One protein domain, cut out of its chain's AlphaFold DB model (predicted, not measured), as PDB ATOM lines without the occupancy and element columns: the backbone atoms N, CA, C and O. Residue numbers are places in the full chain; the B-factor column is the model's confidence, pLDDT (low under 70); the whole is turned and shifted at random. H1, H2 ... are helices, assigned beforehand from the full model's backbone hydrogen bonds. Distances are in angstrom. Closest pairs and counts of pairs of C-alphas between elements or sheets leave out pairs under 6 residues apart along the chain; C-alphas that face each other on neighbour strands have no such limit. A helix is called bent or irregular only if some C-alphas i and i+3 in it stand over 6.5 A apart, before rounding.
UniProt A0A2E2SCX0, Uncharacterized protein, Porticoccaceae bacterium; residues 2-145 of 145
ATOM      1  N   ARG A   2     192.154 145.807 168.247       40.12
ATOM      2  CA  ARG A   2     191.436 146.693 167.313       40.12
ATOM      3  C   ARG A   2     190.282 145.930 166.653       40.12
ATOM      4  O   ARG A   2     190.523 144.944 165.968       40.12
ATOM      5  N   ALA A   3     189.054 146.390 166.874       48.22
ATOM      6  CA  ALA A   3     187.853 145.888 166.214       48.22
ATOM      7  C   ALA A   3     187.864 146.260 164.722       48.22
ATOM      8  O   ALA A   3     188.054 147.427 164.376       48.22
ATOM      9  N   ILE A   4     187.643 145.277 163.846       55.06
ATOM     10  CA  ILE A   4     187.446 145.484 162.406       55.06
ATOM     11  C   ILE A   4     185.959 145.296 162.080       55.06
ATOM     12  O   ILE A   4     185.272 144.439 162.631       55.06
ATOM     13  N   LYS A   5     185.477 146.214 161.242       49.78
ATOM     14  CA  LYS A   5     184.091 146.587 160.952       49.78
ATOM     15  C   LYS A   5     183.192 145.458 160.433       49.78
ATOM     16  O   LYS A   5     183.564 144.680 159.564       49.78
ATOM     17  N   LYS A   6     181.936 145.548 160.880       59.16
ATOM     18  CA  LYS A   6     180.711 145.047 160.242       59.16
ATOM     19  C   LYS A   6     180.607 145.525 158.782       59.16
ATOM     20  O   LYS A   6     180.800 146.716 158.542       59.16
ATOM     21  N   ASN A   7     180.259 144.611 157.869       52.28
ATOM     22  CA  ASN A   7     179.328 144.767 156.729       52.28
ATOM     23  C   ASN A   7     179.726 143.865 155.553       52.28
ATOM     24  O   ASN A   7     180.236 144.317 154.534       52.28
ATOM     25  N   ILE A   8     179.428 142.579 155.691       54.88
ATOM     26  CA  ILE A   8     179.280 141.651 154.571       54.88
ATOM     27  C   ILE A   8     177.844 141.135 154.702       54.88
ATOM     28  O   ILE A   8     177.381 140.953 155.824       54.88
ATOM     29  N   ILE A   9     177.148 140.910 153.586       57.69
ATOM     30  CA  ILE A   9     175.736 140.483 153.486       57.69
ATOM     31  C   ILE A   9     174.738 141.655 153.445       57.69
ATOM     32  O   ILE A   9     174.065 141.962 154.423       57.69
ATOM     33  N   LYS A  10     174.631 142.305 152.277       50.00
ATOM     34  CA  LYS A  10     173.364 142.778 151.661       50.00
ATOM     35  C   LYS A  10     173.639 143.493 150.327       50.00
ATOM     36  O   LYS A  10     173.347 144.669 150.164       50.00
ATOM     37  N   LYS A  11     174.237 142.790 149.358       49.09
ATOM     38  CA  LYS A  11     174.225 143.197 147.933       49.09
ATOM     39  C   LYS A  11     174.120 142.007 146.964       49.09
ATOM     40  O   LYS A  11     174.374 142.154 145.779       49.09
ATOM     41  N   MET A  12     173.691 140.842 147.451       48.88
ATOM     42  CA  MET A  12     173.526 139.625 146.646       48.88
ATOM     43  C   MET A  12     172.041 139.371 146.343       48.88
ATOM     44  O   MET A  12     171.505 138.321 146.670       48.88
ATOM     45  N   GLY A  13     171.335 140.386 145.841       48.41
ATOM     46  CA  GLY A  13     169.874 140.329 145.691       48.41
ATOM     47  C   GLY A  13     169.318 141.045 144.466       48.41
ATOM     48  O   GLY A  13     168.129 141.328 144.443       48.41
ATOM     49  N   PHE A  14     170.152 141.381 143.477       49.53
ATOM     50  CA  PHE A  14     169.659 142.052 142.265       49.53
ATOM     51  C   PHE A  14     170.396 141.693 140.963       49.53
ATOM     52  O   PHE A  14     170.081 142.233 139.916       49.53
ATOM     53  N   PHE A  15     171.349 140.757 140.989       45.03
ATOM     54  CA  PHE A  15     172.124 140.380 139.794       45.03
ATOM     55  C   PHE A  15     171.958 138.911 139.381       45.03
ATOM     56  O   PHE A  15     172.767 138.380 138.635       45.03
ATOM     57  N   VAL A  16     170.901 138.252 139.869       48.19
ATOM     58  CA  VAL A  16     170.552 136.867 139.491       48.19
ATOM     59  C   VAL A  16     169.245 136.810 138.685       48.19
ATOM     60  O   VAL A  16     168.985 135.830 138.000       48.19
ATOM     61  N   LEU A  17     168.457 137.894 138.655       45.44
ATOM     62  CA  LEU A  17     167.227 137.970 137.848       45.44
ATOM     63  C   LEU A  17     167.451 138.518 136.423       45.44
ATOM     64  O   LEU A  17     166.510 138.606 135.648       45.44
ATOM     65  N   MET A  18     168.697 138.854 136.068       44.81
ATOM     66  CA  MET A  18     169.129 139.158 134.693       44.81
ATOM     67  C   MET A  18     170.101 138.085 134.176       44.81
ATOM     68  O   MET A  18     170.975 138.349 133.365       44.81
ATOM     69  N   TYR A  19     169.996 136.868 134.709       44.06
ATOM     70  CA  TYR A  19     170.657 135.676 134.165       44.06
ATOM     71  C   TYR A  19     169.649 134.542 133.924       44.06
ATOM     72  O   TYR A  19     170.025 133.408 133.657       44.06
ATOM     73  N   LEU A  20     168.352 134.863 134.016       45.41
ATOM     74  CA  LEU A  20     167.231 133.940 133.838       45.41
ATOM     75  C   LEU A  20     166.500 134.148 132.497       45.41
ATOM     76  O   LEU A  20     165.404 133.641 132.310       45.41
ATOM     77  N   PHE A  21     167.100 134.914 131.579       44.56
ATOM     78  CA  PHE A  21     166.552 135.221 130.249       44.56
ATOM     79  C   PHE A  21     167.580 135.061 129.118       44.56
ATOM     80  O   PHE A  21     167.388 135.588 128.032       44.56
ATOM     81  N   CYS A  22     168.674 134.330 129.354       45.25
ATOM     82  CA  CYS A  22     169.632 133.970 128.300       45.25
ATOM     83  C   CYS A  22     169.919 132.461 128.304       45.25
ATOM     84  O   CYS A  22     171.051 132.016 128.172       45.25
ATOM     85  N   VAL A  23     168.873 131.670 128.542       43.53
ATOM     86  CA  VAL A  23     168.810 130.267 128.114       43.53
ATOM     87  C   VAL A  23     167.451 130.070 127.441       43.53
ATOM     88  O   VAL A  23     166.721 129.124 127.712       43.53
ATOM     89  N   SER A  24     167.047 131.023 126.599       42.25
ATOM     90  CA  SER A  24     166.130 130.684 125.518       42.25
ATOM     91  C   SER A  24     166.964 129.861 124.554       42.25
ATOM     92  O   SER A  24     167.683 130.426 123.740       42.25
ATOM     93  N   THR A  25     166.984 128.553 124.799       47.12
ATOM     94  CA  THR A  25     167.143 127.493 123.805       47.12
ATOM     95  C   THR A  25     167.360 128.051 122.397       47.12
ATOM     96  O   THR A  25     166.398 128.252 121.655       47.12
ATOM     97  N   PHE A  26     168.614 128.322 122.030       48.53
ATOM     98  CA  PHE A  26     168.975 128.143 120.632       48.53
ATOM     99  C   PHE A  26     168.623 126.685 120.388       48.53
ATOM    100  O   PHE A  26     169.008 125.826 121.185       48.53
ATOM    101  N   ALA A  27     167.697 126.446 119.471       49.97
ATOM    102  CA  ALA A  27     167.293 125.103 119.139       49.97
ATOM    103  C   ALA A  27     168.531 124.420 118.550       49.97
ATOM    104  O   ALA A  27     168.770 124.518 117.354       49.97
ATOM    105  N   ASP A  28     169.343 123.803 119.413       53.59
ATOM    106  CA  ASP A  28     170.253 122.732 119.038       53.59
ATOM    107  C   ASP A  28     169.329 121.687 118.425       53.59
ATOM    108  O   ASP A  28     168.602 120.977 119.130       53.59
ATOM    109  N   CYS A  29     169.204 121.722 117.107       61.91
ATOM    110  CA  CYS A  29     168.301 120.826 116.439       61.91
ATOM    111  C   CYS A  29     168.889 119.408 116.545       61.91
ATOM    112  O   CYS A  29     170.094 119.201 116.424       61.91
ATOM    113  N   ASP A  30     168.041 118.437 116.906       54.47
ATOM    114  CA  ASP A  30     168.439 117.036 117.110       54.47
ATOM    115  C   ASP A  30     169.065 116.459 115.819       54.47
ATOM    116  O   ASP A  30     169.016 117.087 114.761       54.47
ATOM    117  N   ALA A  31     169.592 115.232 115.855       54.09
ATOM    118  CA  ALA A  31     170.292 114.549 114.750       54.09
ATOM    119  C   ALA A  31     169.517 114.431 113.407       54.09
ATOM    120  O   ALA A  31     170.018 113.836 112.454       54.09
ATOM    121  N   ASN A  32     168.301 114.981 113.328       54.72
ATOM    122  CA  ASN A  32     167.421 115.028 112.165       54.72
ATOM    123  C   ASN A  32     167.315 116.419 111.498       54.72
ATOM    124  O   ASN A  32     166.554 116.554 110.546       54.72
ATOM    125  N   CYS A  33     168.083 117.426 111.926       63.38
ATOM    126  CA  CYS A  33     168.103 118.792 111.370       63.38
ATOM    127  C   CYS A  33     168.760 118.928 109.978       63.38
ATOM    128  O   CYS A  33     169.448 119.893 109.655       63.38
ATOM    129  N   ALA A  34     168.640 117.907 109.136       67.31
ATOM    130  CA  ALA A  34     169.595 117.697 108.055       67.31
ATOM    131  C   ALA A  34     169.357 118.560 106.807       67.31
ATOM    132  O   ALA A  34     170.249 118.641 105.961       67.31
ATOM    133  N   VAL A  35     168.171 119.145 106.626       87.12
ATOM    134  CA  VAL A  35     167.801 119.722 105.324       87.12
ATOM    135  C   VAL A  35     168.418 121.107 105.129       87.12
ATOM    136  O   VAL A  35     169.045 121.333 104.095       87.12
ATOM    137  N   LEU A  36     168.276 122.002 106.115       92.44
ATOM    138  CA  LEU A  36     168.696 123.406 106.012       92.44
ATOM    139  C   LEU A  36     170.062 123.720 106.647       92.44
ATOM    140  O   LEU A  36     170.548 124.827 106.451       92.44
ATOM    141  N   ASP A  37     170.694 122.766 107.334       92.00
ATOM    142  CA  ASP A  37     172.100 122.846 107.776       92.00
ATOM    143  C   ASP A  37     173.037 122.590 106.574       92.00
ATOM    144  O   ASP A  37     173.437 121.459 106.299       92.00
ATOM    145  N   PHE A  38     173.334 123.598 105.758       92.06
ATOM    146  CA  PHE A  38     174.084 123.436 104.509       92.06
ATOM    147  C   PHE A  38     175.583 123.208 104.712       92.06
ATOM    148  O   PHE A  38     176.206 122.554 103.864       92.06
ATOM    149  N   ASN A  39     176.166 123.738 105.788       91.44
ATOM    150  CA  ASN A  39     177.593 123.577 106.088       91.44
ATOM    151  C   ASN A  39     177.900 122.318 106.928       91.44
ATOM    152  O   ASN A  39     179.078 121.990 107.114       91.44
ATOM    153  N   ASN A  40     176.860 121.599 107.359       89.50
ATOM    154  CA  ASN A  40     176.911 120.372 108.141       89.50
ATOM    155  C   ASN A  40     177.685 120.550 109.457       89.50
ATOM    156  O   ASN A  40     178.523 119.709 109.814       89.50
ATOM    157  N   ASP A  41     177.461 121.663 110.151       87.94
ATOM    158  CA  ASP A  41     178.031 121.920 111.473       87.94
ATOM    159  C   ASP A  41     177.091 121.545 112.633       87.94
ATOM    160  O   ASP A  41     177.516 121.564 113.793       87.94
ATOM    161  N   ASN A  42     175.898 121.028 112.314       87.25
ATOM    162  CA  ASN A  42     174.804 120.689 113.230       87.25
ATOM    163  C   ASN A  42     174.171 121.904 113.921       87.25
ATOM    164  O   ASN A  42     173.474 121.738 114.924       87.25
ATOM    165  N   PHE A  43     174.396 123.105 113.399       87.62
ATOM    166  CA  PHE A  43     173.666 124.306 113.754       87.62
ATOM    167  C   PHE A  43     172.909 124.776 112.520       87.62
ATOM    168  O   PHE A  43     173.451 124.842 111.429       87.62
ATOM    169  N   GLN A  44     171.623 125.066 112.700       89.94
ATOM    170  CA  GLN A  44     170.803 125.652 111.652       89.94
ATOM    171  C   GLN A  44     170.652 127.145 111.944       89.94
ATOM    172  O   GLN A  44     169.847 127.532 112.798       89.94
ATOM    173  N   ASP A  45     171.412 127.990 111.249       91.25
ATOM    174  CA  ASP A  45     171.447 129.425 111.539       91.25
ATOM    175  C   ASP A  45     171.583 130.337 110.308       91.25
ATOM    176  O   ASP A  45     171.890 129.947 109.183       91.25
ATOM    177  N   SER A  46     171.275 131.620 110.498       94.56
ATOM    178  CA  SER A  46     171.337 132.587 109.402       94.56
ATOM    179  C   SER A  46     172.766 132.968 109.031       94.56
ATOM    180  O   SER A  46     173.017 133.347 107.881       94.56
ATOM    181  N   SER A  47     173.701 132.924 109.984       93.44
ATOM    182  CA  SER A  47     175.052 133.442 109.819       93.44
ATOM    183  C   SER A  47     175.930 132.545 108.957       93.44
ATOM    184  O   SER A  47     176.825 133.084 108.286       93.44
ATOM    185  N   GLU A  48     175.618 131.260 108.897       92.94
ATOM    186  CA  GLU A  48     176.296 130.238 108.129       92.94
ATOM    187  C   GLU A  48     175.371 129.754 107.001       92.94
ATOM    188  O   GLU A  48     175.639 130.058 105.835       92.94
ATOM    189  N   ASP A  49     174.243 129.111 107.311       93.88
ATOM    190  CA  ASP A  49     173.366 128.470 106.316       93.88
ATOM    191  C   ASP A  49     172.621 129.472 105.446       93.88
ATOM    192  O   ASP A  49     172.680 129.432 104.211       93.88
ATOM    193  N   GLY A  50     171.962 130.437 106.091       95.44
ATOM    194  CA  GLY A  50     171.209 131.474 105.390       95.44
ATOM    195  C   GLY A  50     172.100 132.274 104.438       95.44
ATOM    196  O   GLY A  50     171.702 132.582 103.310       95.44
ATOM    197  N   LYS A  51     173.335 132.587 104.856       96.62
ATOM    198  CA  LYS A  51     174.310 133.277 103.996       96.62
ATOM    199  C   LYS A  51     174.752 132.415 102.821       96.62
ATOM    200  O   LYS A  51     174.907 132.970 101.733       96.62
ATOM    201  N   LEU A  52     174.963 131.110 102.998       96.75
ATOM    202  CA  LEU A  52     175.339 130.221 101.893       96.75
ATOM    203  C   LEU A  52     174.265 130.202 100.811       96.75
ATOM    204  O   LEU A  52     174.594 130.400  99.641       96.75
ATOM    205  N   VAL A  53     172.994 130.053 101.194       97.00
ATOM    206  CA  VAL A  53     171.881 130.054 100.233       97.00
ATOM    207  C   VAL A  53     171.758 131.397  99.526       97.00
ATOM    208  O   VAL A  53     171.722 131.431  98.297       97.00
ATOM    209  N   LEU A  54     171.790 132.515 100.261       97.19
ATOM    210  CA  LEU A  54     171.746 133.851  99.657       97.19
ATOM    211  C   LEU A  54     172.881 134.061  98.649       97.19
ATOM    212  O   LEU A  54     172.648 134.474  97.513       97.19
ATOM    213  N   ARG A  55     174.122 133.752  99.038       97.50
ATOM    214  CA  ARG A  55     175.290 133.868  98.152       97.50
ATOM    215  C   ARG A  55     175.144 132.983  96.920       97.50
ATOM    216  O   ARG A  55     175.457 133.424  95.813       97.50
ATOM    217  N   TYR A  56     174.647 131.764  97.100       97.81
ATOM    218  CA  TYR A  56     174.396 130.840  96.005       97.81
ATOM    219  C   TYR A  56     173.349 131.387  95.023       97.81
ATOM    220  O   TYR A  56     173.586 131.394  93.814       97.81
ATOM    221  N   MET A  57     172.231 131.920  95.509       97.75
ATOM    222  CA  MET A  57     171.199 132.514  94.653       97.75
ATOM    223  C   MET A  57     171.695 133.776  93.927       97.75
ATOM    224  O   MET A  57     171.337 133.999  92.775       97.75
ATOM    225  N   PHE A  58     172.619 134.541  94.519       97.88
ATOM    226  CA  PHE A  58     173.312 135.648  93.839       97.88
ATOM    227  C   PHE A  58     174.390 135.215  92.830       97.88
ATOM    228  O   PHE A  58     175.081 136.059  92.261       97.88
ATOM    229  N   GLY A  59     174.565 133.913  92.594       97.00
ATOM    230  CA  GLY A  59     175.531 133.406  91.619       97.00
ATOM    231  C   GLY A  59     176.967 133.296  92.141       97.00
ATOM    232  O   GLY A  59     177.871 133.012  91.358       97.00
ATOM    233  N   LEU A  60     177.207 133.470  93.446       97.38
ATOM    234  CA  LEU A  60     178.536 133.262  94.025       97.38
ATOM    235  C   LEU A  60     178.840 131.766  94.123       97.38
ATOM    236  O   LEU A  60     178.016 130.969  94.578       97.38
ATOM    237  N   ARG A  61     180.024 131.370  93.665       95.50
ATOM    238  CA  ARG A  61     180.458 129.970  93.571       95.50
ATOM    239  C   ARG A  61     181.878 129.817  94.114       95.50
ATOM    240  O   ARG A  61     182.541 130.803  94.435       95.50
ATOM    241  N   ASP A  62     182.322 128.569  94.229       94.75
ATOM    242  CA  ASP A  62     183.676 128.200  94.646       94.75
ATOM    243  C   ASP A  62     184.112 128.907  95.941       94.75
ATOM    244  O   ASP A  62     183.402 128.862  96.944       94.75
ATOM    245  N   GLU A  63     185.272 129.562  95.936       92.56
ATOM    246  CA  GLU A  63     185.792 130.287  97.095       92.56
ATOM    247  C   GLU A  63     184.845 131.408  97.543       92.56
ATOM    248  O   GLU A  63     184.676 131.619  98.739       92.56
ATOM    249  N   GLN A  64     184.162 132.091  96.616       95.75
ATOM    250  CA  GLN A  64     183.263 133.203  96.951       95.75
ATOM    251  C   GLN A  64     182.012 132.747  97.702       95.75
ATOM    252  O   GLN A  64     181.473 133.509  98.504       95.75
ATOM    253  N   LEU A  65     181.561 131.511  97.466       95.94
ATOM    254  CA  LEU A  65     180.430 130.935  98.188       95.94
ATOM    255  C   LEU A  65     180.749 130.831  99.686       95.94
ATOM    256  O   LEU A  65     179.968 131.282 100.521       95.94
ATOM    257  N   VAL A  66     181.939 130.325 100.015       94.94
ATOM    258  CA  VAL A  66     182.348 129.988 101.391       94.94
ATOM    259  C   VAL A  66     183.217 131.047 102.066       94.94
ATOM    260  O   VAL A  66     183.559 130.914 103.236       94.94
ATOM    261  N   LYS A  67     183.591 132.108 101.346       93.44
ATOM    262  CA  LYS A  67     184.530 133.117 101.836       93.44
ATOM    263  C   LYS A  67     184.094 133.711 103.178       93.44
ATOM    264  O   LYS A  67     182.963 134.178 103.311       93.44
ATOM    265  N   ASP A  68     185.013 133.747 104.137       89.06
ATOM    266  CA  ASP A  68     184.801 134.295 105.484       89.06
ATOM    267  C   ASP A  68     183.691 133.586 106.289       89.06
ATOM    268  O   ASP A  68     183.208 134.133 107.279       89.06
ATOM    269  N   LEU A  69     183.279 132.379 105.881       88.19
ATOM    270  CA  LEU A  69     182.371 131.528 106.647       88.19
ATOM    271  C   LEU A  69     183.163 130.395 107.299       88.19
ATOM    272  O   LEU A  69     184.055 129.808 106.682       88.19
ATOM    273  N   ASN A  70     182.828 130.074 108.547       83.00
ATOM    274  CA  ASN A  70     183.327 128.862 109.174       83.00
ATOM    275  C   ASN A  70     182.533 127.691 108.600       83.00
ATOM    276  O   ASN A  70     181.323 127.610 108.769       83.00
ATOM    277  N   GLN A  71     183.189 126.837 107.829       78.69
ATOM    278  CA  GLN A  71     182.571 125.654 107.249       78.69
ATOM    279  C   GLN A  71     183.300 124.471 107.860       78.69
ATOM    280  O   GLN A  71     184.531 124.431 107.796       78.69
ATOM    281  N   SER A  72     182.568 123.530 108.457       74.62
ATOM    282  CA  SER A  72     183.086 122.385 109.227       74.62
ATOM    283  C   SER A  72     183.812 121.333 108.370       74.62
ATOM    284  O   SER A  72     183.598 120.131 108.489       74.62
ATOM    285  N   GLY A  73     184.675 121.770 107.451       73.69
ATOM    286  CA  GLY A  73     185.330 120.946 106.439       73.69
ATOM    287  C   GLY A  73     184.468 120.669 105.205       73.69
ATOM    288  O   GLY A  73     184.925 119.967 104.301       73.69
ATOM    289  N   PHE A  74     183.253 121.222 105.124       81.88
ATOM    290  CA  PHE A  74     182.405 121.117 103.937       81.88
ATOM    291  C   PHE A  74     182.900 122.063 102.836       81.88
ATOM    292  O   PHE A  74     182.922 123.282 102.982       81.88
ATOM    293  N   GLY A  75     183.346 121.486 101.720       87.94
ATOM    294  CA  GLY A  75     183.800 122.258 100.565       87.94
ATOM    295  C   GLY A  75     182.640 122.910  99.810       87.94
ATOM    296  O   GLY A  75     181.534 122.370  99.761       87.94
ATOM    297  N   SER A  76     182.924 124.022  99.130       94.25
ATOM    298  CA  SER A  76     181.964 124.779  98.310       94.25
ATOM    299  C   SER A  76     181.183 123.914  97.311       94.25
ATOM    300  O   SER A  76     179.990 124.124  97.123       94.25
ATOM    301  N   SER A  77     181.821 122.902  96.710       94.50
ATOM    302  CA  SER A  77     181.150 121.968  95.795       94.50
ATOM    303  C   SER A  77     180.098 121.097  96.491       94.50
ATOM    304  O   SER A  77     179.042 120.848  95.917       94.50
ATOM    305  N   SER A  78     180.362 120.635  97.716       93.81
ATOM    306  CA  SER A  78     179.401 119.834  98.483       93.81
ATOM    307  C   SER A  78     178.220 120.683  98.944       93.81
ATOM    308  O   SER A  78     177.082 120.233  98.856       93.81
ATOM    309  N   ILE A  79     178.487 121.925  99.357       94.31
ATOM    310  CA  ILE A  79     177.454 122.897  99.731       94.31
ATOM    311  C   ILE A  79     176.563 123.215  98.529       94.31
ATOM    312  O   ILE A  79     175.348 123.086  98.620       94.31
ATOM    313  N   ALA A  80     177.159 123.556  97.382       96.00
ATOM    314  CA  ALA A  80     176.417 123.833  96.153       96.00
ATOM    315  C   ALA A  80     175.495 122.666  95.775       96.00
ATOM    316  O   ALA A  80     174.313 122.878  95.542       96.00
ATOM    317  N   LYS A  81     175.998 121.424  95.825       95.25
ATOM    318  CA  LYS A  81     175.183 120.226  95.574       95.25
ATOM    319  C   LYS A  81     174.020 120.072  96.550       95.25
ATOM    320  O   LYS A  81     172.974 119.579  96.149       95.25
ATOM    321  N   LYS A  82     174.205 120.435  97.821       94.00
ATOM    322  CA  LYS A  82     173.145 120.357  98.831       94.00
ATOM    323  C   LYS A  82     172.062 121.406  98.581       94.00
ATOM    324  O   LYS A  82     170.888 121.072  98.646       94.00
ATOM    325  N   ILE A  83     172.456 122.627  98.219       95.88
ATOM    326  CA  ILE A  83     171.522 123.688  97.818       95.88
ATOM    327  C   ILE A  83     170.776 123.283  96.537       95.88
ATOM    328  O   ILE A  83     169.553 123.353  96.499       95.88
ATOM    329  N   ASP A  84     171.482 122.768  95.525       96.62
ATOM    330  CA  ASP A  84     170.879 122.282  94.274       96.62
ATOM    331  C   ASP A  84     169.899 121.124  94.494       96.62
ATOM    332  O   ASP A  84     168.930 120.987  93.753       96.62
ATOM    333  N   ALA A  85     170.135 120.283  95.505       95.25
ATOM    334  CA  ALA A  85     169.264 119.153  95.817       95.25
ATOM    335  C   ALA A  85     167.888 119.575  96.353       95.25
ATOM    336  O   ALA A  85     166.962 118.767  96.293       95.25
ATOM    337  N   LEU A  86     167.745 120.807  96.855       94.88
ATOM    338  CA  LEU A  86     166.439 121.359  97.210       94.88
ATOM    339  C   LEU A  86     165.632 121.749  95.968       94.88
ATOM    340  O   LEU A  86     164.409 121.663  96.002       94.88
ATOM    341  N   ASP A  87     166.291 122.113  94.860       95.19
ATOM    342  CA  ASP A  87     165.646 122.473  93.590       95.19
ATOM    343  C   ASP A  87     164.477 123.457  93.818       95.19
ATOM    344  O   ASP A  87     164.669 124.545  94.365       95.19
ATOM    345  N   LYS A  88     163.251 123.064  93.460       96.19
ATOM    346  CA  LYS A  88     162.035 123.873  93.601       96.19
ATOM    347  C   LYS A  88     161.609 124.117  95.041       96.19
ATOM    348  O   LYS A  88     160.779 124.987  95.262       96.19
ATOM    349  N   GLU A  89     162.156 123.389  96.009       96.69
ATOM    350  CA  GLU A  89     161.845 123.635  97.418       96.69
ATOM    351  C   GLU A  89     162.425 124.966  97.926       96.69
ATOM    352  O   GLU A  89     162.055 125.456  98.991       96.69
ATOM    353  N   LEU A  90     163.327 125.582  97.156       97.25
ATOM    354  CA  LEU A  90     163.805 126.937  97.412       97.25
ATOM    355  C   LEU A  90     162.873 128.031  96.875       97.25
ATOM    356  O   LEU A  90     163.181 129.194  97.094       97.25
ATOM    357  N   ASP A  91     161.766 127.704  96.206       98.44
ATOM    358  CA  ASP A  91     160.696 128.658  95.871       98.44
ATOM    359  C   ASP A  91     159.773 128.818  97.093       98.44
ATOM    360  O   ASP A  91     158.739 128.150  97.241       98.44
ATOM    361  N   VAL A  92     160.209 129.661  98.032       98.38
ATOM    362  CA  VAL A  92     159.625 129.853  99.365       98.38
ATOM    363  C   VAL A  92     158.350 130.683  99.307       98.38
ATOM    364  O   VAL A  92     157.417 130.400 100.067       98.38
ATOM    365  N   ASP A  93     158.243 131.654  98.402       98.56
ATOM    366  CA  ASP A  93     157.005 132.426  98.211       98.56
ATOM    367  C   ASP A  93     156.038 131.801  97.182       98.56
ATOM    368  O   ASP A  93     154.834 132.091  97.175       98.56
ATOM    369  N   GLY A  94     156.517 130.832  96.404       98.50
ATOM    370  CA  GLY A  94     155.711 129.966  95.556       98.50
ATOM    371  C   GLY A  94     155.313 130.632  94.248       98.50
ATOM    372  O   GLY A  94     154.247 130.304  93.716       98.50
ATOM    373  N   ASN A  95     156.076 131.614  93.770       98.44
ATOM    374  CA  ASN A  95     155.806 132.303  92.509       98.44
ATOM    375  C   ASN A  95     156.319 131.535  91.274       98.44
ATOM    376  O   ASN A  95     156.079 131.958  90.141       98.44
ATOM    377  N   GLY A  96     156.984 130.394  91.464       97.75
ATOM    378  CA  GLY A  96     157.570 129.583  90.399       97.75
ATOM    379  C   GLY A  96     158.962 130.040  89.959       97.75
ATOM    380  O   GLY A  96     159.502 129.476  89.002       97.75
ATOM    381  N   ALA A  97     159.539 131.038  90.625       97.75
ATOM    382  CA  ALA A  97     160.917 131.473  90.470       97.75
ATOM    383  C   ALA A  97     161.692 131.200  91.766       97.75
ATOM    384  O   ALA A  97     161.130 131.154  92.845       97.75
ATOM    385  N   ILE A  98     163.001 130.997  91.638       97.88
ATOM    386  CA  ILE A  98     163.903 130.904  92.786       97.88
ATOM    387  C   ILE A  98     164.766 132.160  92.739       97.88
ATOM    388  O   ILE A  98     165.666 132.257  91.899       97.88
ATOM    389  N   ASP A  99     164.468 133.137  93.592       97.62
ATOM    390  CA  ASP A  99     165.131 134.440  93.618       97.62
ATOM    391  C   ASP A  99     165.708 134.765  95.005       97.62
ATOM    392  O   ASP A  99     165.137 134.495  96.062       97.62
ATOM    393  N   ALA A 100     166.898 135.367  95.014       97.81
ATOM    394  CA  ALA A 100     167.623 135.658  96.246       97.81
ATOM    395  C   ALA A 100     166.883 136.642  97.169       97.81
ATOM    396  O   ALA A 100     166.999 136.550  98.393       97.81
ATOM    397  N   LEU A 101     166.174 137.619  96.602       97.69
ATOM    398  CA  LEU A 101     165.545 138.707  97.347       97.69
ATOM    399  C   LEU A 101     164.163 138.338  97.883       97.69
ATOM    400  O   LEU A 101     163.751 138.926  98.886       97.69
ATOM    401  N   THR A 102     163.480 137.386  97.251       98.25
ATOM    402  CA  THR A 102     162.170 136.894  97.689       98.25
ATOM    403  C   THR A 102     162.310 135.614  98.497       98.25
ATOM    404  O   THR A 102     161.841 135.565  99.628       98.25
ATOM    405  N   ASP A 103     163.058 134.627  98.012       98.56
ATOM    406  CA  ASP A 103     163.144 133.313  98.650       98.56
ATOM    407  C   ASP A 103     164.338 133.193  99.587       98.56
ATOM    408  O   ASP A 103     164.200 132.851 100.764       98.56
ATOM    409  N   GLY A 104     165.524 133.551  99.087       97.88
ATOM    410  CA  GLY A 104     166.760 133.488  99.867       97.88
ATOM    411  C   GLY A 104     166.688 134.350 101.126       97.88
ATOM    412  O   GLY A 104     167.150 133.946 102.195       97.88
ATOM    413  N   LEU A 105     166.057 135.522 101.030       98.31
ATOM    414  CA  LEU A 105     165.889 136.422 102.165       98.31
ATOM    415  C   LEU A 105     164.810 135.943 103.148       98.31
ATOM    416  O   LEU A 105     164.982 136.144 104.351       98.31
ATOM    417  N   LEU A 106     163.736 135.292 102.685       98.50
ATOM    418  CA  LEU A 106     162.761 134.645 103.572       98.50
ATOM    419  C   LEU A 106     163.408 133.511 104.367       98.50
ATOM    420  O   LEU A 106     163.268 133.472 105.590       98.50
ATOM    421  N   LEU A 107     164.173 132.646 103.695       97.81
ATOM    422  CA  LEU A 107     164.914 131.571 104.344       97.81
ATOM    423  C   LEU A 107     165.915 132.132 105.361       97.81
ATOM    424  O   LEU A 107     165.900 131.725 106.520       97.81
ATOM    425  N   TYR A 108     166.725 133.122 104.971       98.00
ATOM    426  CA  TYR A 108     167.667 133.783 105.877       98.00
ATOM    427  C   TYR A 108     166.969 134.327 107.128       98.00
ATOM    428  O   TYR A 108     167.412 134.069 108.242       98.00
ATOM    429  N   ARG A 109     165.860 135.062 106.963       98.00
ATOM    430  CA  ARG A 109     165.098 135.638 108.084       98.00
ATOM    431  C   ARG A 109     164.518 134.564 108.995       98.00
ATOM    432  O   ARG A 109     164.518 134.734 110.211       98.00
ATOM    433  N   TYR A 110     164.039 133.465 108.428       97.19
ATOM    434  CA  TYR A 110     163.541 132.343 109.211       97.19
ATOM    435  C   TYR A 110     164.653 131.698 110.050       97.19
ATOM    436  O   TYR A 110     164.453 131.466 111.245       97.19
ATOM    437  N   LEU A 111     165.831 131.478 109.464       95.38
ATOM    438  CA  LEU A 111     167.011 130.965 110.171       95.38
ATOM    439  C   LEU A 111     167.540 131.958 111.220       95.38
ATOM    440  O   LEU A 111     168.090 131.562 112.238       95.38
ATOM    441  N   ASP A 112     167.291 133.253 111.019       96.25
ATOM    442  CA  ASP A 112     167.603 134.338 111.962       96.25
ATOM    443  C   ASP A 112     166.585 134.434 113.119       96.25
ATOM    444  O   ASP A 112     166.631 135.348 113.941       96.25
ATOM    445  N   GLY A 113     165.610 133.520 113.172       94.56
ATOM    446  CA  GLY A 113     164.564 133.500 114.196       94.56
ATOM    447  C   GLY A 113     163.446 134.526 113.984       94.56
ATOM    448  O   GLY A 113     162.596 134.694 114.858       94.56
ATOM    449  N   GLN A 114     163.395 135.211 112.836       97.56
ATOM    450  CA  GLN A 114     162.312 136.149 112.527       97.56
ATOM    451  C   GLN A 114     161.033 135.392 112.168       97.56
ATOM    452  O   GLN A 114     161.056 134.406 111.430       97.56
ATOM    453  N   ARG A 115     159.907 135.856 112.705       97.31
ATOM    454  CA  ARG A 115     158.581 135.239 112.579       97.31
ATOM    455  C   ARG A 115     157.512 136.325 112.459       97.31
ATOM    456  O   ARG A 115     157.760 137.491 112.780       97.31
ATOM    457  N   GLY A 116     156.314 135.971 112.023       98.19
ATOM    458  CA  GLY A 116     155.212 136.905 111.843       98.19
ATOM    459  C   GLY A 116     155.516 137.960 110.778       98.19
ATOM    460  O   GLY A 116     156.156 137.705 109.760       98.19
ATOM    461  N   GLN A 117     155.084 139.199 111.014       98.06
ATOM    462  CA  GLN A 117     155.215 140.261 110.017       98.06
ATOM    463  C   GLN A 117     156.675 140.597 109.657       98.06
ATOM    464  O   GLN A 117     156.937 141.001 108.522       98.06
ATOM    465  N   SER A 118     157.638 140.437 110.576       97.62
ATOM    466  CA  SER A 118     159.053 140.714 110.275       97.62
ATOM    467  C   SER A 118     159.631 139.739 109.250       97.62
ATOM    468  O   SER A 118     160.442 140.159 108.428       97.62
ATOM    469  N   LEU A 119     159.146 138.493 109.221       98.44
ATOM    470  CA  LEU A 119     159.541 137.498 108.227       98.44
ATOM    471  C   LEU A 119     159.236 137.995 106.807       98.44
ATOM    472  O   LEU A 119     160.131 138.061 105.969       98.44
ATOM    473  N   ILE A 120     158.006 138.451 106.563       98.38
ATOM    474  CA  ILE A 120     157.489 138.695 105.203       98.38
ATOM    475  C   ILE A 120     157.573 140.153 104.720       98.38
ATOM    476  O   ILE A 120     157.334 140.444 103.548       98.38
ATOM    477  N   THR A 121     157.889 141.111 105.595       98.06
ATOM    478  CA  THR A 121     157.828 142.535 105.224       98.06
ATOM    479  C   THR A 121     158.833 142.881 104.124       98.06
ATOM    480  O   THR A 121     160.046 142.772 104.320       98.06
ATOM    481  N   GLY A 122     158.307 143.349 102.986       97.19
ATOM    482  CA  GLY A 122     159.081 143.878 101.861       97.19
ATOM    483  C   GLY A 122     159.798 142.834 101.004       97.19
ATOM    484  O   GLY A 122     160.666 143.228 100.235       97.19
ATOM    485  N   VAL A 123     159.473 141.545 101.155       97.31
ATOM    486  CA  VAL A 123     160.170 140.449 100.448       97.31
ATOM    487  C   VAL A 123     159.250 139.524  99.656       97.31
ATOM    488  O   VAL A 123     159.734 138.806  98.803       97.31
ATOM    489  N   ILE A 124     157.936 139.548  99.886       98.06
ATOM    490  CA  ILE A 124     156.993 138.723  99.116       98.06
ATOM    491  C   ILE A 124     156.851 139.273  97.693       98.06
ATOM    492  O   ILE A 124     156.538 140.461  97.527       98.06
ATOM    493  N   SER A 125     157.014 138.421  96.676       98.00
ATOM    494  CA  SER A 125     156.768 138.812  95.291       98.00
ATOM    495  C   SER A 125     155.296 139.160  95.041       98.00
ATOM    496  O   SER A 125     154.367 138.649  95.674       98.00
ATOM    497  N   SER A 126     155.037 140.021  94.056       96.94
ATOM    498  CA  SER A 126     153.665 140.381  93.676       96.94
ATOM    499  C   SER A 126     152.834 139.184  93.188       96.94
ATOM    500  O   SER A 126     151.615 139.146  93.406       96.94
ATOM    501  N   ASP A 127     153.493 138.208  92.566       97.50
ATOM    502  CA  ASP A 127     152.933 136.981  91.992       97.50
ATOM    503  C   ASP A 127     153.102 135.738  92.885       97.50
ATOM    504  O   ASP A 127     152.698 134.652  92.480       97.50
ATOM    505  N   ALA A 128     153.599 135.906  94.116       98.50
ATOM    506  CA  ALA A 128     153.693 134.845  95.118       98.50
ATOM    507  C   ALA A 128     152.350 134.137  95.349       98.50
ATOM    508  O   ALA A 128     151.289 134.775  95.374       98.50
ATOM    509  N   THR A 129     152.390 132.825  95.573       98.50
ATOM    510  CA  THR A 129     151.202 132.039  95.944       98.50
ATOM    511  C   THR A 129     151.055 131.893  97.456       98.50
ATOM    512  O   THR A 129     149.930 131.771  97.936       98.50
ATOM    513  N   ARG A 130     152.155 131.999  98.210       98.44
ATOM    514  CA  ARG A 130     152.188 132.090  99.674       98.44
ATOM    515  C   ARG A 130     152.460 133.546 100.056       98.44
ATOM    516  O   ARG A 130     153.534 134.073  99.779       98.44
ATOM    517  N   LYS A 131     151.480 134.239 100.645       97.75
ATOM    518  CA  LYS A 131     151.556 135.702 100.880       97.75
ATOM    519  C   LYS A 131     151.542 136.102 102.347       97.75
ATOM    520  O   LYS A 131     151.909 137.230 102.678       97.75
ATOM    521  N   SER A 132     151.078 135.217 103.219       98.38
ATOM    522  CA  SER A 132     151.007 135.462 104.658       98.38
ATOM    523  C   SER A 132     152.203 134.861 105.390       98.38
ATOM    524  O   SER A 132     152.813 133.901 104.923       98.38
ATOM    525  N   PHE A 133     152.530 135.404 106.566       98.25
ATOM    526  CA  PHE A 133     153.577 134.811 107.399       98.25
ATOM    527  C   PHE A 133     153.209 133.387 107.835       98.25
ATOM    528  O   PHE A 133     154.093 132.545 107.884       98.25
ATOM    529  N   ASP A 134     151.921 133.095 108.057       98.50
ATOM    530  CA  ASP A 134     151.457 131.755 108.434       98.50
ATOM    531  C   ASP A 134     151.754 130.718 107.336       98.50
ATOM    532  O   ASP A 134     152.268 129.641 107.626       98.50
ATOM    533  N   GLU A 135     151.476 131.040 106.067       98.62
ATOM    534  CA  GLU A 135     151.755 130.145 104.931       98.62
ATOM    535  C   GLU A 135     153.256 129.922 104.728       98.62
ATOM    536  O   GLU A 135     153.687 128.795 104.481       98.62
ATOM    537  N   ILE A 136     154.049 130.990 104.838       98.62
ATOM    538  CA  ILE A 136     155.504 130.925 104.670       98.62
ATOM    539  C   ILE A 136     156.151 130.135 105.808       98.62
ATOM    540  O   ILE A 136     156.983 129.270 105.551       98.62
ATOM    541  N   GLU A 137     155.768 130.386 107.061       97.81
ATOM    542  CA  GLU A 137     156.282 129.626 108.202       97.81
ATOM    543  C   GLU A 137     155.881 128.160 108.118       97.81
ATOM    544  O   GLU A 137     156.722 127.291 108.336       97.81
ATOM    545  N   ALA A 138     154.625 127.872 107.762       97.81
ATOM    546  CA  ALA A 138     154.175 126.503 107.560       97.81
ATOM    547  C   ALA A 138     155.034 125.792 106.509       97.81
ATOM    548  O   ALA A 138     155.452 124.661 106.747       97.81
ATOM    549  N   TYR A 139     155.344 126.459 105.394       97.75
ATOM    550  CA  TYR A 139     156.199 125.905 104.351       97.75
ATOM    551  C   TYR A 139     157.644 125.694 104.823       97.75
ATOM    552  O   TYR A 139     158.162 124.585 104.724       97.75
ATOM    553  N   LEU A 140     158.276 126.708 105.417       96.19
ATOM    554  CA  LEU A 140     159.658 126.619 105.902       96.19
ATOM    555  C   LEU A 140     159.830 125.573 107.010       96.19
ATOM    556  O   LEU A 140     160.855 124.900 107.053       96.19
ATOM    557  N   ASN A 141     158.814 125.364 107.850       93.62
ATOM    558  CA  ASN A 141     158.813 124.282 108.836       93.62
ATOM    559  C   ASN A 141     158.849 122.893 108.175       93.62
ATOM    560  O   ASN A 141     159.460 121.987 108.730       93.62
ATOM    561  N   THR A 142     158.250 122.711 106.989       92.88
ATOM    562  CA  THR A 142     158.361 121.432 106.257       92.88
ATOM    563  C   THR A 142     159.777 121.152 105.759       92.88
ATOM    564  O   THR A 142     160.129 119.991 105.563       92.88
ATOM    565  N   LEU A 143     160.581 122.205 105.577       91.56
ATOM    566  CA  LEU A 143     161.983 122.093 105.193       91.56
ATOM    567  C   LEU A 143     162.879 121.914 106.416       91.56
ATOM    568  O   LEU A 143     163.770 121.081 106.377       91.56
ATOM    569  N   ALA A 144     162.660 122.669 107.494       86.44
ATOM    570  CA  ALA A 144     163.524 122.644 108.677       86.44
ATOM    571  C   ALA A 144     163.508 121.299 109.434       86.44
ATOM    572  O   ALA A 144     164.539 120.916 109.986       86.44
ATOM    573  N   GLY A 145     162.386 120.568 109.394       71.88
ATOM    574  CA  GLY A 145     162.201 119.307 110.123       71.88
ATOM    575  C   GLY A 145     161.501 119.486 111.461       71.88
ATOM    576  O   GLY A 145     162.021 120.231 112.318       71.88
TER     577      GLY A 145
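This is residues 2 to 145 of the 145 residues of an uncharacterized protein of Porticoccaceae bacterium (UniProt A0A2E2SCX0). A compact head of helices has a long tail, residues 2 to 25, that sticks out and makes most of the length. In the middle of the head H1 and H4 are side by side, running opposite ways; short H2 packs on H1 and short H5 on H4, while H3 crosses H1 and H6 stands crosswise to H4. The printed part has 144 residues with six named helices, H1 to H6 in order, and no named strand; the class is all helix, though under half of the residues, 60, are in named elements. With its tail the whole is loose, with a radius of gyration of the C-alphas of 21.3 A and spans of 84 by 37 by 26 A.

The longest helix, H3, holds residues 76 to 90 and is 18.3 A long; it is irregular, with C-alphas 85 and 88 8.9 A apart. H1, residues 46 to 57, measures 14.7 A and begins at C-alpha 46 (171.337, 132.587, 109.402); it is neither bent nor irregular, but only just, with C-alphas 47 and 50 6.2 A apart. H2 is residues 62 to 66. H4, residues 100 to 111, is 14.7 A long. H5 is residues 117 to 120. H6, residues 133 to 144, measures 15.8 A and ends at C-alpha 144 (163.524, 122.644, 108.677).

H3 touches H1 about perpendicular, at 79 degrees, with residues 79 to 83 alone; the closest C-alphas are those of Val 53 and Ile 83, 6.8 A apart. H3 touches H2 with residues 76 to 77 alone, C-alphas 62 and 76 being closest at 5.3 A. H1 touches H2 at Arg 55 and Leu 65, whose C-alphas are closest at 5.9 A. H1 and H4 touch at a shallow tilt of 16 degrees, opposite ways, with C-alphas 50 and 108 closest at 4.3 A. H4 touches H5, C-alphas 109 and 119 being closest at 5.9 A. H6 only just touches H4, with 3 pairs of C-alphas within 8 A, about perpendicular at 74 degrees; the closest are those of Leu 107 and Leu 140, 7.4 A apart. H1 and H6 are apart. Every O i to N i+4 pair is within hydrogen-bond range in H6, against 6 of 8 in H1 and H4, 6 of 11 in H3 and 0 of 1 in H2, where 2 of 2 O i to N i+3 pairs are; H5 is too short for an i+4 pair.

The C-alphas farthest apart are those of Arg 2 and Gly 96, 85.8 A. Without residues 2 to 25, which stand free, the body spans 38 by 30 by 22 A. The printed part has no cut; the link from H5 to H6, 12 residues, is long. Mean pLDDT of the printed part is 84.6, and residues 2 to 34 are under 70.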